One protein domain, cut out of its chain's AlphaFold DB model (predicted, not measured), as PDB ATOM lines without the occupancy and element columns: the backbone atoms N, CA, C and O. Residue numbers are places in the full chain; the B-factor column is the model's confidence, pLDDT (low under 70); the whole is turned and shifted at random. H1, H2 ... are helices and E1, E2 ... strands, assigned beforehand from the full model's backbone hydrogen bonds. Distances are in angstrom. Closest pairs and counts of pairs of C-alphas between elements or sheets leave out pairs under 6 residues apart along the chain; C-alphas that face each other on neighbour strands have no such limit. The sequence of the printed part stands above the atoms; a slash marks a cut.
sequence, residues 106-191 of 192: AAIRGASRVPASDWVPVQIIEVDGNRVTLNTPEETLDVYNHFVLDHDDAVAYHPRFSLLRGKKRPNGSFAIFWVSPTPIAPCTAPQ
ATOM      1  N   ALA A 106     -19.324  11.648 -26.072       86.25
ATOM      2  CA  ALA A 106     -20.385  12.609 -26.350       86.25
ATOM      3  C   ALA A 106     -20.324  13.099 -27.803       86.25
ATOM      4  O   ALA A 106     -21.352  13.100 -28.484       86.25
ATOM      5  N   ALA A 107     -19.125  13.418 -28.307       86.75
ATOM      6  CA  ALA A 107     -18.924  13.796 -29.705       86.75
ATOM      7  C   ALA A 107     -19.315  12.653 -30.660       86.75
ATOM      8  O   ALA A 107     -20.094  12.872 -31.588       86.75
ATOM      9  N   ILE A 108     -18.870  11.420 -30.383       90.19
ATOM     10  CA  ILE A 108     -19.221  10.232 -31.182       90.19
ATOM     11  C   ILE A 108     -20.742  10.026 -31.225       90.19
ATOM     12  O   ILE A 108     -21.320   9.856 -32.300       90.19
ATOM     13  N   ARG A 109     -21.412  10.059 -30.064       90.81
ATOM     14  CA  ARG A 109     -22.874   9.889 -29.970       90.81
ATOM     15  C   ARG A 109     -23.633  11.024 -30.646       90.81
ATOM     16  O   ARG A 109     -24.706  10.790 -31.198       90.81
ATOM     17  N   GLY A 110     -23.110  12.245 -30.584       90.94
ATOM     18  CA  GLY A 110     -23.665  13.386 -31.299       90.94
ATOM     19  C   GLY A 110     -23.620  13.163 -32.809       90.94
ATOM     20  O   GLY A 110     -24.648  13.269 -33.473       90.94
ATOM     21  N   ALA A 111     -22.462  12.763 -33.329       91.50
ATOM     22  CA  ALA A 111     -22.247  12.529 -34.755       91.50
ATOM     23  C   ALA A 111     -23.009  11.309 -35.305       91.50
ATOM     24  O   ALA A 111     -23.335  11.260 -36.489       91.50
ATOM     25  N   SER A 112     -23.332  10.321 -34.463       89.06
ATOM     26  CA  SER A 112     -24.144   9.166 -34.870       89.06
ATOM     27  C   SER A 112     -25.648   9.456 -34.944       89.06
ATOM     28  O   SER A 112     -26.400   8.611 -35.420       89.06
ATOM     29  N   ARG A 113     -26.109  10.594 -34.408       91.81
ATOM     30  CA  ARG A 113     -27.533  10.982 -34.354       91.81
ATOM     31  C   ARG A 113     -27.935  11.978 -35.441       91.81
ATOM     32  O   ARG A 113     -29.112  12.314 -35.533       91.81
ATOM     33  N   VAL A 114     -26.979  12.468 -36.224       89.69
ATOM     34  CA  VAL A 114     -27.231  13.400 -37.328       89.69
ATOM     35  C   VAL A 114     -27.414  12.656 -38.660       89.69
ATOM     36  O   VAL A 114     -27.058  11.476 -38.757       89.69
ATOM     37  N   PRO A 115     -27.966  13.312 -39.695       91.88
ATOM     38  CA  PRO A 115     -28.082  12.732 -41.027       91.88
ATOM     39  C   PRO A 115     -26.737  12.287 -41.618       91.88
ATOM     40  O   PRO A 115     -25.689  12.879 -41.370       91.88
ATOM     41  N   ALA A 116     -26.770  11.263 -42.475       88.50
ATOM     42  CA  ALA A 116     -25.572  10.784 -43.168       88.50
ATOM     43  C   ALA A 116     -24.949  11.838 -44.103       88.50
ATOM     44  O   ALA A 116     -23.756  11.753 -44.376       88.50
ATOM     45  N   SER A 117     -25.735  12.820 -44.563       91.38
ATOM     46  CA  SER A 117     -25.279  13.948 -45.387       91.38
ATOM     47  C   SER A 117     -24.282  14.862 -44.679       91.38
ATOM     48  O   SER A 117     -23.516  15.540 -45.350       91.38
ATOM     49  N   ASP A 118     -24.262  14.864 -43.345       94.25
ATOM     50  CA  ASP A 118     -23.355  15.701 -42.549       94.25
ATOM     51  C   ASP A 118     -21.941  15.092 -42.462       94.25
ATOM     52  O   ASP A 118     -21.004  15.723 -41.964       94.25
ATOM     53  N   TRP A 119     -21.780  13.855 -42.948       94.56
ATOM     54  CA  TRP A 119     -20.494  13.193 -43.134       94.56
ATOM     55  C   TRP A 119     -20.001  13.432 -44.559       94.56
ATOM     56  O   TRP A 119     -20.409  12.751 -45.502       94.56
ATOM     57  N   VAL A 120     -19.088  14.384 -44.699       95.31
ATOM     58  CA  VAL A 120     -18.500  14.795 -45.972       95.31
ATOM     59  C   VAL A 120     -17.454  13.762 -46.401       95.31
ATOM     60  O   VAL A 120     -16.641  13.362 -45.565       95.31
ATOM     61  N   PRO A 121     -17.446  13.282 -47.656       95.75
ATOM     62  CA  PRO A 121     -16.405  12.369 -48.119       95.75
ATOM     63  C   PRO A 121     -15.037  13.058 -48.094       95.75
ATOM     64  O   PRO A 121     -14.942  14.251 -48.377       95.75
ATOM     65  N   VAL A 122     -13.983  12.305 -47.774       95.00
ATOM     66  CA  VAL A 122     -12.613  12.837 -47.767       95.00
ATOM     67  C   VAL A 122     -11.630  11.935 -48.485       95.00
ATOM     68  O   VAL A 122     -11.800  10.717 -48.535       95.00
ATOM     69  N   GLN A 123     -10.573  12.557 -48.986       93.56
ATOM     70  CA  GLN A 123      -9.351  11.903 -49.423       93.56
ATOM     71  C   GLN A 123      -8.182  12.460 -48.611       93.56
ATOM     72  O   GLN A 123      -8.023  13.676 -48.528       93.56
ATOM     73  N   ILE A 124      -7.355  11.587 -48.038       91.69
ATOM     74  CA  ILE A 124      -6.090  12.009 -47.429       91.69
ATOM     75  C   ILE A 124      -5.090  12.315 -48.544       91.69
ATOM     76  O   ILE A 124      -4.893  11.499 -49.446       91.69
ATOM     77  N   ILE A 125      -4.510  13.512 -48.498       92.81
ATOM     78  CA  ILE A 125      -3.541  14.008 -49.477       92.81
ATOM     79  C   ILE A 125      -2.122  13.821 -48.953       92.81
ATOM     80  O   ILE A 125      -1.260  13.329 -49.677       92.81
ATOM     81  N   GLU A 126      -1.894  14.195 -47.698       91.12
ATOM     82  CA  GLU A 126      -0.576  14.165 -47.076       91.12
ATOM     83  C   GLU A 126      -0.689  13.896 -45.576       91.12
ATOM     84  O   GLU A 126      -1.657  14.288 -44.917       91.12
ATOM     85  N   VAL A 127       0.329  13.220 -45.051       90.50
ATOM     86  CA  VAL A 127       0.549  12.982 -43.630       90.50
ATOM     87  C   VAL A 127       1.967  13.441 -43.303       90.50
ATOM     88  O   VAL A 127       2.931  12.886 -43.828       90.50
ATOM     89  N   ASP A 128       2.084  14.430 -42.421       90.12
ATOM     90  CA  ASP A 128       3.351  15.025 -41.989       90.12
ATOM     91  C   ASP A 128       3.359  15.183 -40.463       90.12
ATOM     92  O   ASP A 128       2.688  16.046 -39.891       90.12
ATOM     93  N   GLY A 129       4.083  14.299 -39.775       89.69
ATOM     94  CA  GLY A 129       4.075  14.247 -38.316       89.69
ATOM     95  C   GLY A 129       2.675  13.964 -37.764       89.69
ATOM     96  O   GLY A 129       2.119  12.895 -38.010       89.69
ATOM     97  N   ASN A 130       2.120  14.908 -36.993       91.06
ATOM     98  CA  ASN A 130       0.753  14.846 -36.457       91.06
ATOM     99  C   ASN A 130      -0.291  15.550 -37.349       91.06
ATOM    100  O   ASN A 130      -1.479  15.537 -37.016       91.06
ATOM    101  N   ARG A 131       0.137  16.180 -38.448       93.31
ATOM    102  CA  ARG A 131      -0.715  16.898 -39.398       93.31
ATOM    103  C   ARG A 131      -1.167  15.963 -40.516       93.31
ATOM    104  O   ARG A 131      -0.383  15.193 -41.066       93.31
ATOM    105  N   VAL A 132      -2.437  16.073 -40.866       93.31
ATOM    106  CA  VAL A 132      -3.106  15.345 -41.938       93.31
ATOM    107  C   VAL A 132      -3.782  16.361 -42.838       93.31
ATOM    108  O   VAL A 132      -4.727  17.028 -42.421       93.31
ATOM    109  N   THR A 133      -3.326  16.459 -44.077       94.31
ATOM    110  CA  THR A 133      -3.986  17.275 -45.093       94.31
ATOM    111  C   THR A 133      -5.025  16.417 -45.790       94.31
ATOM    112  O   THR A 133      -4.715  15.360 -46.351       94.31
ATOM    113  N   LEU A 134      -6.275  16.864 -45.758       93.75
ATOM    114  CA  LEU A 134      -7.397  16.163 -46.359       93.75
ATOM    115  C   LEU A 134      -8.129  17.048 -47.360       93.75
ATOM    116  O   LEU A 134      -8.203  18.265 -47.218       93.75
ATOM    117  N   ASN A 135      -8.684  16.413 -48.381       95.81
ATOM    118  CA  ASN A 135      -9.490  17.055 -49.402       95.81
ATOM    119  C   ASN A 135     -10.944  16.604 -49.267       95.81
ATOM    120  O   ASN A 135     -11.227  15.405 -49.214       95.81
ATOM    121  N   THR A 136     -11.852  17.568 -49.215       94.19
ATOM    122  CA  THR A 136     -13.306  17.396 -49.286       94.19
ATOM    123  C   THR A 136     -13.802  17.874 -50.660       94.19
ATOM    124  O   THR A 136     -13.045  18.489 -51.406       94.19
ATOM    125  N   PRO A 137     -15.075  17.663 -51.038       94.88
ATOM    126  CA  PRO A 137     -15.621  18.261 -52.257       94.88
ATOM    127  C   PRO A 137     -15.586  19.797 -52.290       94.88
ATOM    128  O   PRO A 137     -15.676  20.370 -53.373       94.88
ATOM    129  N   GLU A 138     -15.505  20.454 -51.131       92.12
ATOM    130  CA  GLU A 138     -15.620  21.912 -51.004       92.12
ATOM    131  C   GLU A 138     -14.262  22.588 -50.803       92.12
ATOM    132  O   GLU A 138     -14.022  23.675 -51.324       92.12
ATOM    133  N   GLU A 139     -13.364  21.943 -50.063       94.31
ATOM    134  CA  GLU A 139     -12.097  22.530 -49.644       94.31
ATOM    135  C   GLU A 139     -11.028  21.481 -49.310       94.31
ATOM    136  O   GLU A 139     -11.317  20.326 -48.986       94.31
ATOM    137  N   THR A 140      -9.772  21.923 -49.335       96.38
ATOM    138  CA  THR A 140      -8.643  21.216 -48.723       96.38
ATOM    139  C   THR A 140      -8.371  21.833 -47.359       96.38
ATOM    140  O   THR A 140      -8.274  23.054 -47.252       96.38
ATOM    141  N   LEU A 141      -8.235  21.000 -46.330       94.81
ATOM    142  CA  LEU A 141      -8.011  21.446 -44.960       94.81
ATOM    143  C   LEU A 141      -6.953  20.599 -44.248       94.81
ATOM    144  O   LEU A 141      -6.806  19.405 -44.513       94.81
ATOM    145  N   ASP A 142      -6.248  21.233 -43.315       94.88
ATOM    146  CA  ASP A 142      -5.309  20.572 -42.414       94.88
ATOM    147  C   ASP A 142      -6.012  20.221 -41.102       94.88
ATOM    148  O   ASP A 142      -6.682  21.054 -40.486       94.88
ATOM    149  N   VAL A 143      -5.837  18.980 -40.657       94.25
ATOM    150  CA  VAL A 143      -6.279  18.515 -39.342       94.25
ATOM    151  C   VAL A 143      -5.140  17.834 -38.601       94.25
ATOM    152  O   VAL A 143      -4.175  17.378 -39.201       94.25
ATOM    153  N   TYR A 144      -5.255  17.744 -37.283       93.31
ATOM    154  CA  TYR A 144      -4.189  17.255 -36.419       93.31
ATOM    155  C   TYR A 144      -4.694  16.136 -35.519       93.31
ATOM    156  O   TYR A 144      -5.766  16.245 -34.910       93.31
ATOM    157  N   ASN A 145      -3.925  15.053 -35.423       93.12
ATOM    158  CA  ASN A 145      -4.211  13.929 -34.540       93.12
ATOM    159  C   ASN A 145      -2.932  13.138 -34.234       93.12
ATOM    160  O   ASN A 145      -2.015  13.113 -35.039       93.12
ATOM    161  N   HIS A 146      -2.836  12.505 -33.067       91.38
ATOM    162  CA  HIS A 146      -1.643  11.737 -32.676       91.38
ATOM    163  C   HIS A 146      -1.637  10.280 -33.174       91.38
ATOM    164  O   HIS A 146      -0.604   9.616 -33.132       91.38
ATOM    165  N   PHE A 147      -2.761   9.770 -33.678       84.44
ATOM    166  CA  PHE A 147      -2.927   8.416 -34.222       84.44
ATOM    167  C   PHE A 147      -2.809   8.401 -35.754       84.44
ATOM    168  O   PHE A 147      -3.614   7.784 -36.448       84.44
ATOM    169  N   VAL A 148      -1.816   9.113 -36.306       66.81
ATOM    170  CA  VAL A 148      -1.850   9.471 -37.733       66.81
ATOM    171  C   VAL A 148      -1.798   8.291 -38.695       66.81
ATOM    172  O   VAL A 148      -2.480   8.302 -39.718       66.81
ATOM    173  N   LEU A 149      -1.038   7.260 -38.336       58.28
ATOM    174  CA  LEU A 149      -0.845   6.064 -39.158       58.28
ATOM    175  C   LEU A 149      -2.131   5.248 -39.368       58.28
ATOM    176  O   LEU A 149      -2.160   4.370 -40.223       58.28
ATOM    177  N   ASP A 150      -3.198   5.546 -38.626       66.75
ATOM    178  CA  ASP A 150      -4.491   4.885 -38.778       66.75
ATOM    179  C   ASP A 150      -5.434   5.635 -39.759       66.75
ATOM    180  O   ASP A 150      -6.570   5.197 -39.976       66.75
ATOM    181  N   HIS A 151      -4.997   6.752 -40.370       66.19
ATOM    182  CA  HIS A 151      -5.826   7.576 -41.270       66.19
ATOM    183  C   HIS A 151      -5.806   7.180 -42.749       66.19
ATOM    184  O   HIS A 151      -6.650   7.691 -43.483       66.19
ATOM    185  N   ASP A 152      -4.947   6.262 -43.203       67.88
ATOM    186  CA  ASP A 152      -4.915   5.825 -44.617       67.88
ATOM    187  C   ASP A 152      -6.276   5.284 -45.107       67.88
ATOM    188  O   ASP A 152      -6.585   5.266 -46.300       67.88
ATOM    189  N   ASP A 153      -7.129   4.876 -44.166       77.81
ATOM    190  CA  ASP A 153      -8.478   4.388 -44.416       77.81
ATOM    191  C   ASP A 153      -9.584   5.410 -44.106       77.81
ATOM    192  O   ASP A 153     -10.760   5.036 -44.110       77.81
ATOM    193  N   ALA A 154      -9.270   6.676 -43.821       89.38
ATOM    194  CA  ALA A 154     -10.271   7.716 -43.605       89.38
ATOM    195  C   ALA A 154     -11.072   7.970 -44.892       89.38
ATOM    196  O   ALA A 154     -10.514   8.221 -45.956       89.38
ATOM    197  N   VAL A 155     -12.401   7.892 -44.792       93.19
ATOM    198  CA  VAL A 155     -13.321   8.030 -45.938       93.19
ATOM    199  C   VAL A 155     -14.341   9.146 -45.765       93.19
ATOM    200  O   VAL A 155     -14.962   9.558 -46.741       93.19
ATOM    201  N   ALA A 156     -14.563   9.614 -44.535       94.75
ATOM    202  CA  ALA A 156     -15.462  10.730 -44.282       94.75
ATOM    203  C   ALA A 156     -15.009  11.589 -43.098       94.75
ATOM    204  O   ALA A 156     -14.403  11.084 -42.153       94.75
ATOM    205  N   TYR A 157     -15.380  12.863 -43.134       94.69
ATOM    206  CA  TYR A 157     -15.163  13.861 -42.098       94.69
ATOM    207  C   TYR A 157     -16.497  14.469 -41.673       94.69
ATOM    208  O   TYR A 157     -17.364  14.735 -42.501       94.69
ATOM    209  N   HIS A 158     -16.668  14.691 -40.375       94.94
ATOM    210  CA  HIS A 158     -17.805  15.415 -39.831       94.94
ATOM    211  C   HIS A 158     -17.339  16.780 -39.303       94.94
ATOM    212  O   HIS A 158     -16.819  16.833 -38.186       94.94
ATOM    213  N   PRO A 159     -17.611  17.896 -40.012       92.62
ATOM    214  CA  PRO A 159     -17.091  19.218 -39.648       92.62
ATOM    215  C   PRO A 159     -17.481  19.674 -38.238       92.62
ATOM    216  O   PRO A 159     -16.626  20.043 -37.439       92.62
ATOM    217  N   ARG A 160     -18.771  19.558 -37.885       91.81
ATOM    218  CA  ARG A 160     -19.292  20.008 -36.580       91.81
ATOM    219  C   ARG A 160     -18.635  19.334 -35.373       91.81
ATOM    220  O   ARG A 160     -18.431  19.979 -34.351       91.81
ATOM    221  N   PHE A 161     -18.367  18.033 -35.465       92.56
ATOM    222  CA  PHE A 161     -17.772  17.269 -34.366       92.56
ATOM    223  C   PHE A 161     -16.267  17.062 -34.536       92.56
ATOM    224  O   PHE A 161     -15.637  16.511 -33.639       92.56
ATOM    225  N   SER A 162     -15.698  17.508 -35.657       93.50
ATOM    226  CA  SER A 162     -14.297  17.316 -36.025       93.50
ATOM    227  C   SER A 162     -13.882  15.838 -36.002       93.50
ATOM    228  O   SER A 162     -12.829  15.484 -35.485       93.50
ATOM    229  N   LEU A 163     -14.732  14.939 -36.510       94.12
ATOM    230  CA  LEU A 163     -14.473  13.493 -36.486       94.12
ATOM    231  C   LEU A 163     -14.119  12.977 -37.878       94.12
ATOM    232  O   LEU A 163     -14.885  13.184 -38.817       94.12
ATOM    233  N   LEU A 164     -13.021  12.235 -37.994       93.62
ATOM    234  CA  LEU A 164     -12.758  11.375 -39.142       93.62
ATOM    235  C   LEU A 164     -13.333   9.986 -38.906       93.62
ATOM    236  O   LEU A 164     -13.288   9.440 -37.802       93.62
ATOM    237  N   ARG A 165     -13.851   9.396 -39.978       92.31
ATOM    238  CA  ARG A 165     -14.375   8.037 -40.012       92.31
ATOM    239  C   ARG A 165     -13.585   7.212 -41.015       92.31
ATOM    240  O   ARG A 165     -13.523   7.564 -42.192       92.31
ATOM    241  N   GLY A 166     -13.032   6.098 -40.543       90.19
ATOM    242  CA  GLY A 166     -12.351   5.104 -41.369       90.19
ATOM    243  C   GLY A 166     -13.312   4.261 -42.215       90.19
ATOM    244  O   GLY A 166     -14.533   4.385 -42.106       90.19
ATOM    245  N   LYS A 167     -12.775   3.344 -43.025       87.75
ATOM    246  CA  LYS A 167     -13.557   2.321 -43.734       87.75
ATOM    247  C   LYS A 167     -14.362   1.453 -42.762       87.75
ATOM    248  O   LYS A 167     -13.998   1.248 -41.600       87.75
ATOM    249  N   LYS A 168     -15.474   0.909 -43.259       87.94
ATOM    250  CA  LYS A 168     -16.298  -0.036 -42.502       87.94
ATOM    251  C   LYS A 168     -15.517  -1.333 -42.287       87.94
ATOM    252  O   LYS A 168     -15.098  -1.974 -43.246       87.94
ATOM    253  N   ARG A 169     -15.345  -1.727 -41.029       86.94
ATOM    254  CA  ARG A 169     -14.701  -2.983 -40.629       86.94
ATOM    255  C   ARG A 169     -15.639  -4.178 -40.878       86.94
ATOM    256  O   ARG A 169     -16.857  -3.984 -40.940       86.94
ATOM    257  N   PRO A 170     -15.124  -5.424 -40.944       88.38
ATOM    258  CA  PRO A 170     -15.948  -6.621 -41.167       88.38
ATOM    259  C   PRO A 170     -17.071  -6.816 -40.141       88.38
ATOM    260  O   PRO A 170     -18.146  -7.299 -40.476       88.38
ATOM    261  N   ASN A 171     -16.855  -6.379 -38.897       87.50
ATOM    262  CA  ASN A 171     -17.861  -6.407 -37.830       87.50
ATOM    263  C   ASN A 171     -18.921  -5.289 -37.942       87.50
ATOM    264  O   ASN A 171     -19.726  -5.102 -37.035       87.50
ATOM    265  N   GLY A 172     -18.890  -4.499 -39.014       85.31
ATOM    266  CA  GLY A 172     -19.812  -3.400 -39.272       85.31
ATOM    267  C   GLY A 172     -19.499  -2.086 -38.555       85.31
ATOM    268  O   GLY A 172     -20.176  -1.098 -38.837       85.31
ATOM    269  N   SER A 173     -18.487  -2.046 -37.680       87.06
ATOM    270  CA  SER A 173     -18.037  -0.820 -37.005       87.06
ATOM    271  C   SER A 173     -17.139   0.039 -37.899       87.06
ATOM    272  O   SER A 173     -16.640  -0.417 -38.927       87.06
ATOM    273  N   PHE A 174     -16.898   1.280 -37.485       87.19
ATOM    274  CA  PHE A 174     -15.940   2.178 -38.125       87.19
ATOM    275  C   PHE A 174     -14.828   2.541 -37.140       87.19
ATOM    276  O   PHE A 174     -15.067   2.608 -35.932       87.19
ATOM    277  N   ALA A 175     -13.622   2.789 -37.649       88.62
ATOM    278  CA  ALA A 175     -12.630   3.551 -36.894       88.62
ATOM    279  C   ALA A 175     -13.100   5.010 -36.807       88.62
ATOM    280  O   ALA A 175     -13.609   5.535 -37.798       88.62
ATOM    281  N   ILE A 176     -12.958   5.638 -35.641       90.25
ATOM    282  CA  ILE A 176     -13.311   7.042 -35.433       90.25
ATOM    283  C   ILE A 176     -12.112   7.743 -34.810       90.25
ATOM    284  O   ILE A 176     -11.600   7.283 -33.792       90.25
ATOM    285  N   PHE A 177     -11.714   8.860 -35.407       91.56
ATOM    286  CA  PHE A 177     -10.617   9.693 -34.935       91.56
ATOM    287  C   PHE A 177     -11.152  11.086 -34.661       91.56
ATOM    288  O   PHE A 177     -11.869  11.652 -35.488       91.56
ATOM    289  N   TRP A 178     -10.830  11.637 -33.496       93.00
ATOM    290  CA  TRP A 178     -11.170  13.016 -33.186       93.00
ATOM    291  C   TRP A 178     -10.012  13.897 -33.588       93.00
ATOM    292  O   TRP A 178      -8.927  13.781 -33.027       93.00
ATOM    293  N   VAL A 179     -10.216  14.737 -34.592       94.06
ATOM    294  CA  VAL A 179      -9.159  15.568 -35.157       94.06
ATOM    295  C   VAL A 179      -9.331  17.013 -34.714       94.06
ATOM    296  O   VAL A 179     -10.448  17.480 -34.490       94.06
ATOM    297  N   SER A 180      -8.222  17.722 -34.560       92.50
ATOM    298  CA  SER A 180      -8.231  19.159 -34.296       92.50
ATOM    299  C   SER A 180      -8.048  19.928 -35.604       92.50
ATOM    300  O   SER A 180      -7.210  19.525 -36.404       92.50
ATOM    301  N   PRO A 181      -8.775  21.032 -35.844       91.25
ATOM    302  CA  PRO A 181      -8.509  21.925 -36.977       91.25
ATOM    303  C   PRO A 181      -7.276  22.825 -36.756       91.25
ATOM    304  O   PRO A 181      -6.883  23.575 -37.641       91.25
ATOM    305  N   THR A 182      -6.688  22.790 -35.561       89.62
ATOM    306  CA  THR A 182      -5.506  23.567 -35.163       89.62
ATOM    307  C   THR A 182      -4.431  22.635 -34.601       89.62
ATOM    308  O   THR A 182      -4.788  21.539 -34.149       89.62
ATOM    309  N   PRO A 183      -3.149  23.047 -34.582       90.69
ATOM    310  CA  PRO A 183      -2.079  22.282 -33.949       90.69
ATOM    311  C   PRO A 183      -2.441  21.820 -32.533       90.69
ATOM    312  O   PRO A 183      -3.194  22.487 -31.820       90.69
ATOM    313  N   ILE A 184      -1.926  20.651 -32.155       90.56
ATOM    314  CA  ILE A 184      -2.266  19.970 -30.901       90.56
ATOM    315  C   ILE A 184      -1.047  19.834 -30.001       90.56
ATOM    316  O   ILE A 184       0.065  19.582 -30.475       90.56
ATOM    317  N   ALA A 185      -1.286  19.939 -28.698       90.00
ATOM    318  CA  ALA A 185      -0.270  19.704 -27.687       90.00
ATOM    319  C   ALA A 185       0.159  18.218 -27.637       90.00
ATOM    320  O   ALA A 185      -0.558  17.342 -28.135       90.00
ATOM    321  N   PRO A 186       1.321  17.893 -27.042       91.38
ATOM    322  CA  PRO A 186       1.767  16.512 -26.873       91.38
ATOM    323  C   PRO A 186       0.804  15.654 -26.041       91.38
ATOM    324  O   PRO A 186       0.097  16.143 -25.161       91.38
ATOM    325  N   CYS A 187       0.807  14.341 -26.280       92.62
ATOM    326  CA  CYS A 187       0.107  13.385 -25.425       92.62
ATOM    327  C   CYS A 187       0.689  13.370 -24.010       92.62
ATOM    328  O   CYS A 187       1.904  13.283 -23.845       92.62
ATOM    329  N   THR A 188      -0.180  13.384 -22.997       92.56
ATOM    330  CA  THR A 188       0.221  13.276 -21.589       92.56
ATOM    331  C   THR A 188      -0.652  12.282 -20.831       92.56
ATOM    332  O   THR A 188      -1.772  11.993 -21.257       92.56
ATOM    333  N   ALA A 189      -0.152  11.786 -19.702       91.75
ATOM    334  CA  ALA A 189      -0.897  10.997 -18.719       91.75
ATOM    335  C   ALA A 189      -0.411  11.338 -17.295       91.75
ATOM    336  O   ALA A 189       0.707  11.847 -17.153       91.75
ATOM    337  N   PRO A 190      -1.208  11.079 -16.240       88.88
ATOM    338  CA  PRO A 190      -0.762  11.239 -14.860       88.88
ATOM    339  C   PRO A 190       0.495  10.408 -14.587       88.88
ATOM    340  O   PRO A 190       0.584   9.245 -14.996       88.88
ATOM    341  N   GLN A 191       1.464  10.998 -13.889       83.62
ATOM    342  CA  GLN A 191       2.630  10.264 -13.413       83.62
ATOM    343  C   GLN A 191       2.183   9.182 -12.415       83.62
ATOM    344  O   GLN A 191       1.468   9.477 -11.459       83.62
TER     345      GLN A 191
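AT A GLANCE: This is residues 106 to 191 of the 192 residues of an uncharacterized protein of Paracoccus aeridis (UniProt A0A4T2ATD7). Two small sheets of three strands each lie partly face to face with their strands crossed, joined along one side where residues 120 to 121, just before E1, pair with E4. The short helix H1 grazes the sheet E4 E5 E6, and the tail ending in E7 reaches away from the body. The printed part has 86 residues, with one named helix and seven named strands in the order H1 E1 E2 E3 E4 E5 E6 E7; both sheets, E1 - E2 - E3 and E4 - E5 - E6, are antiparallel. The class is mostly strand, though under half of the residues are in named elements. The whole is compact, with a radius of gyration of the C-alphas of 13.0 A and spans of 39 by 29 by 26 A.

IN THESE COORDINATES: Find C-alpha 106 at (-20.385, 12.609, -26.350); from there H1 runs through residues 106 to 111, 8.6 A long. Go on to C-alpha 123 at (-9.351, 11.903, -49.423), where E1, residues 123 to 128, begins its 15.0 A. Next come E2, residues 131 to 135, 13.3 A, and E3, residues 140 to 144, 13.7 A. Then read E4, residues 154 to 158, 11.4 A; E5, residues 163 to 168, 14.9 A; and E6, residues 174 to 178, 12.8 A. E7, residues 188 to 190, is 7.1 A long and ends at C-alpha 190, (-0.762, 11.239, -14.860).

HOW THE PARTS SIT: Begin with E1, E2 and E3, a meander, each strand the antiparallel neighbour of the one before. In the hairpin E1 and E2, look for N 125 and O 133, 2.8 A apart; in the hairpin E2 and E3, for N 132 and O 143, 2.7 A. E4, E5 and E6 form a second meander, only just strongly twisted, with C-alphas up to 4.2 A off its best plane. Its hairpin E4 and E5 has N 165 and O 156 at 2.8 A, and its hairpin E5 and E6 has N 164 and O 177 at 2.8 A. Between the sheets, the closest C-alphas of E1 and E4 are those of Gln 123 and Val 155, 6.6 A apart, while E2 and E5 are apart. H1 is on the sheet E4 E5 E6 but only grazes it, with residues 107 to 111; the closest C-alphas of H1 and E4 are those of Ala 111 and His 158, 7.3 A apart. In H1 every O i to N i+4 pair is within hydrogen-bond range. E7 pairs with no named strand.

THE WHOLE: Look to Pro 137 and Gln 191 for the two C-alphas farthest apart, 43.7 A. The printed part has no cut, and the link from H1 to E1, 11 residues, is long. The mean pLDDT of the printed part is 89.8; residues 148 to 152 are under 70.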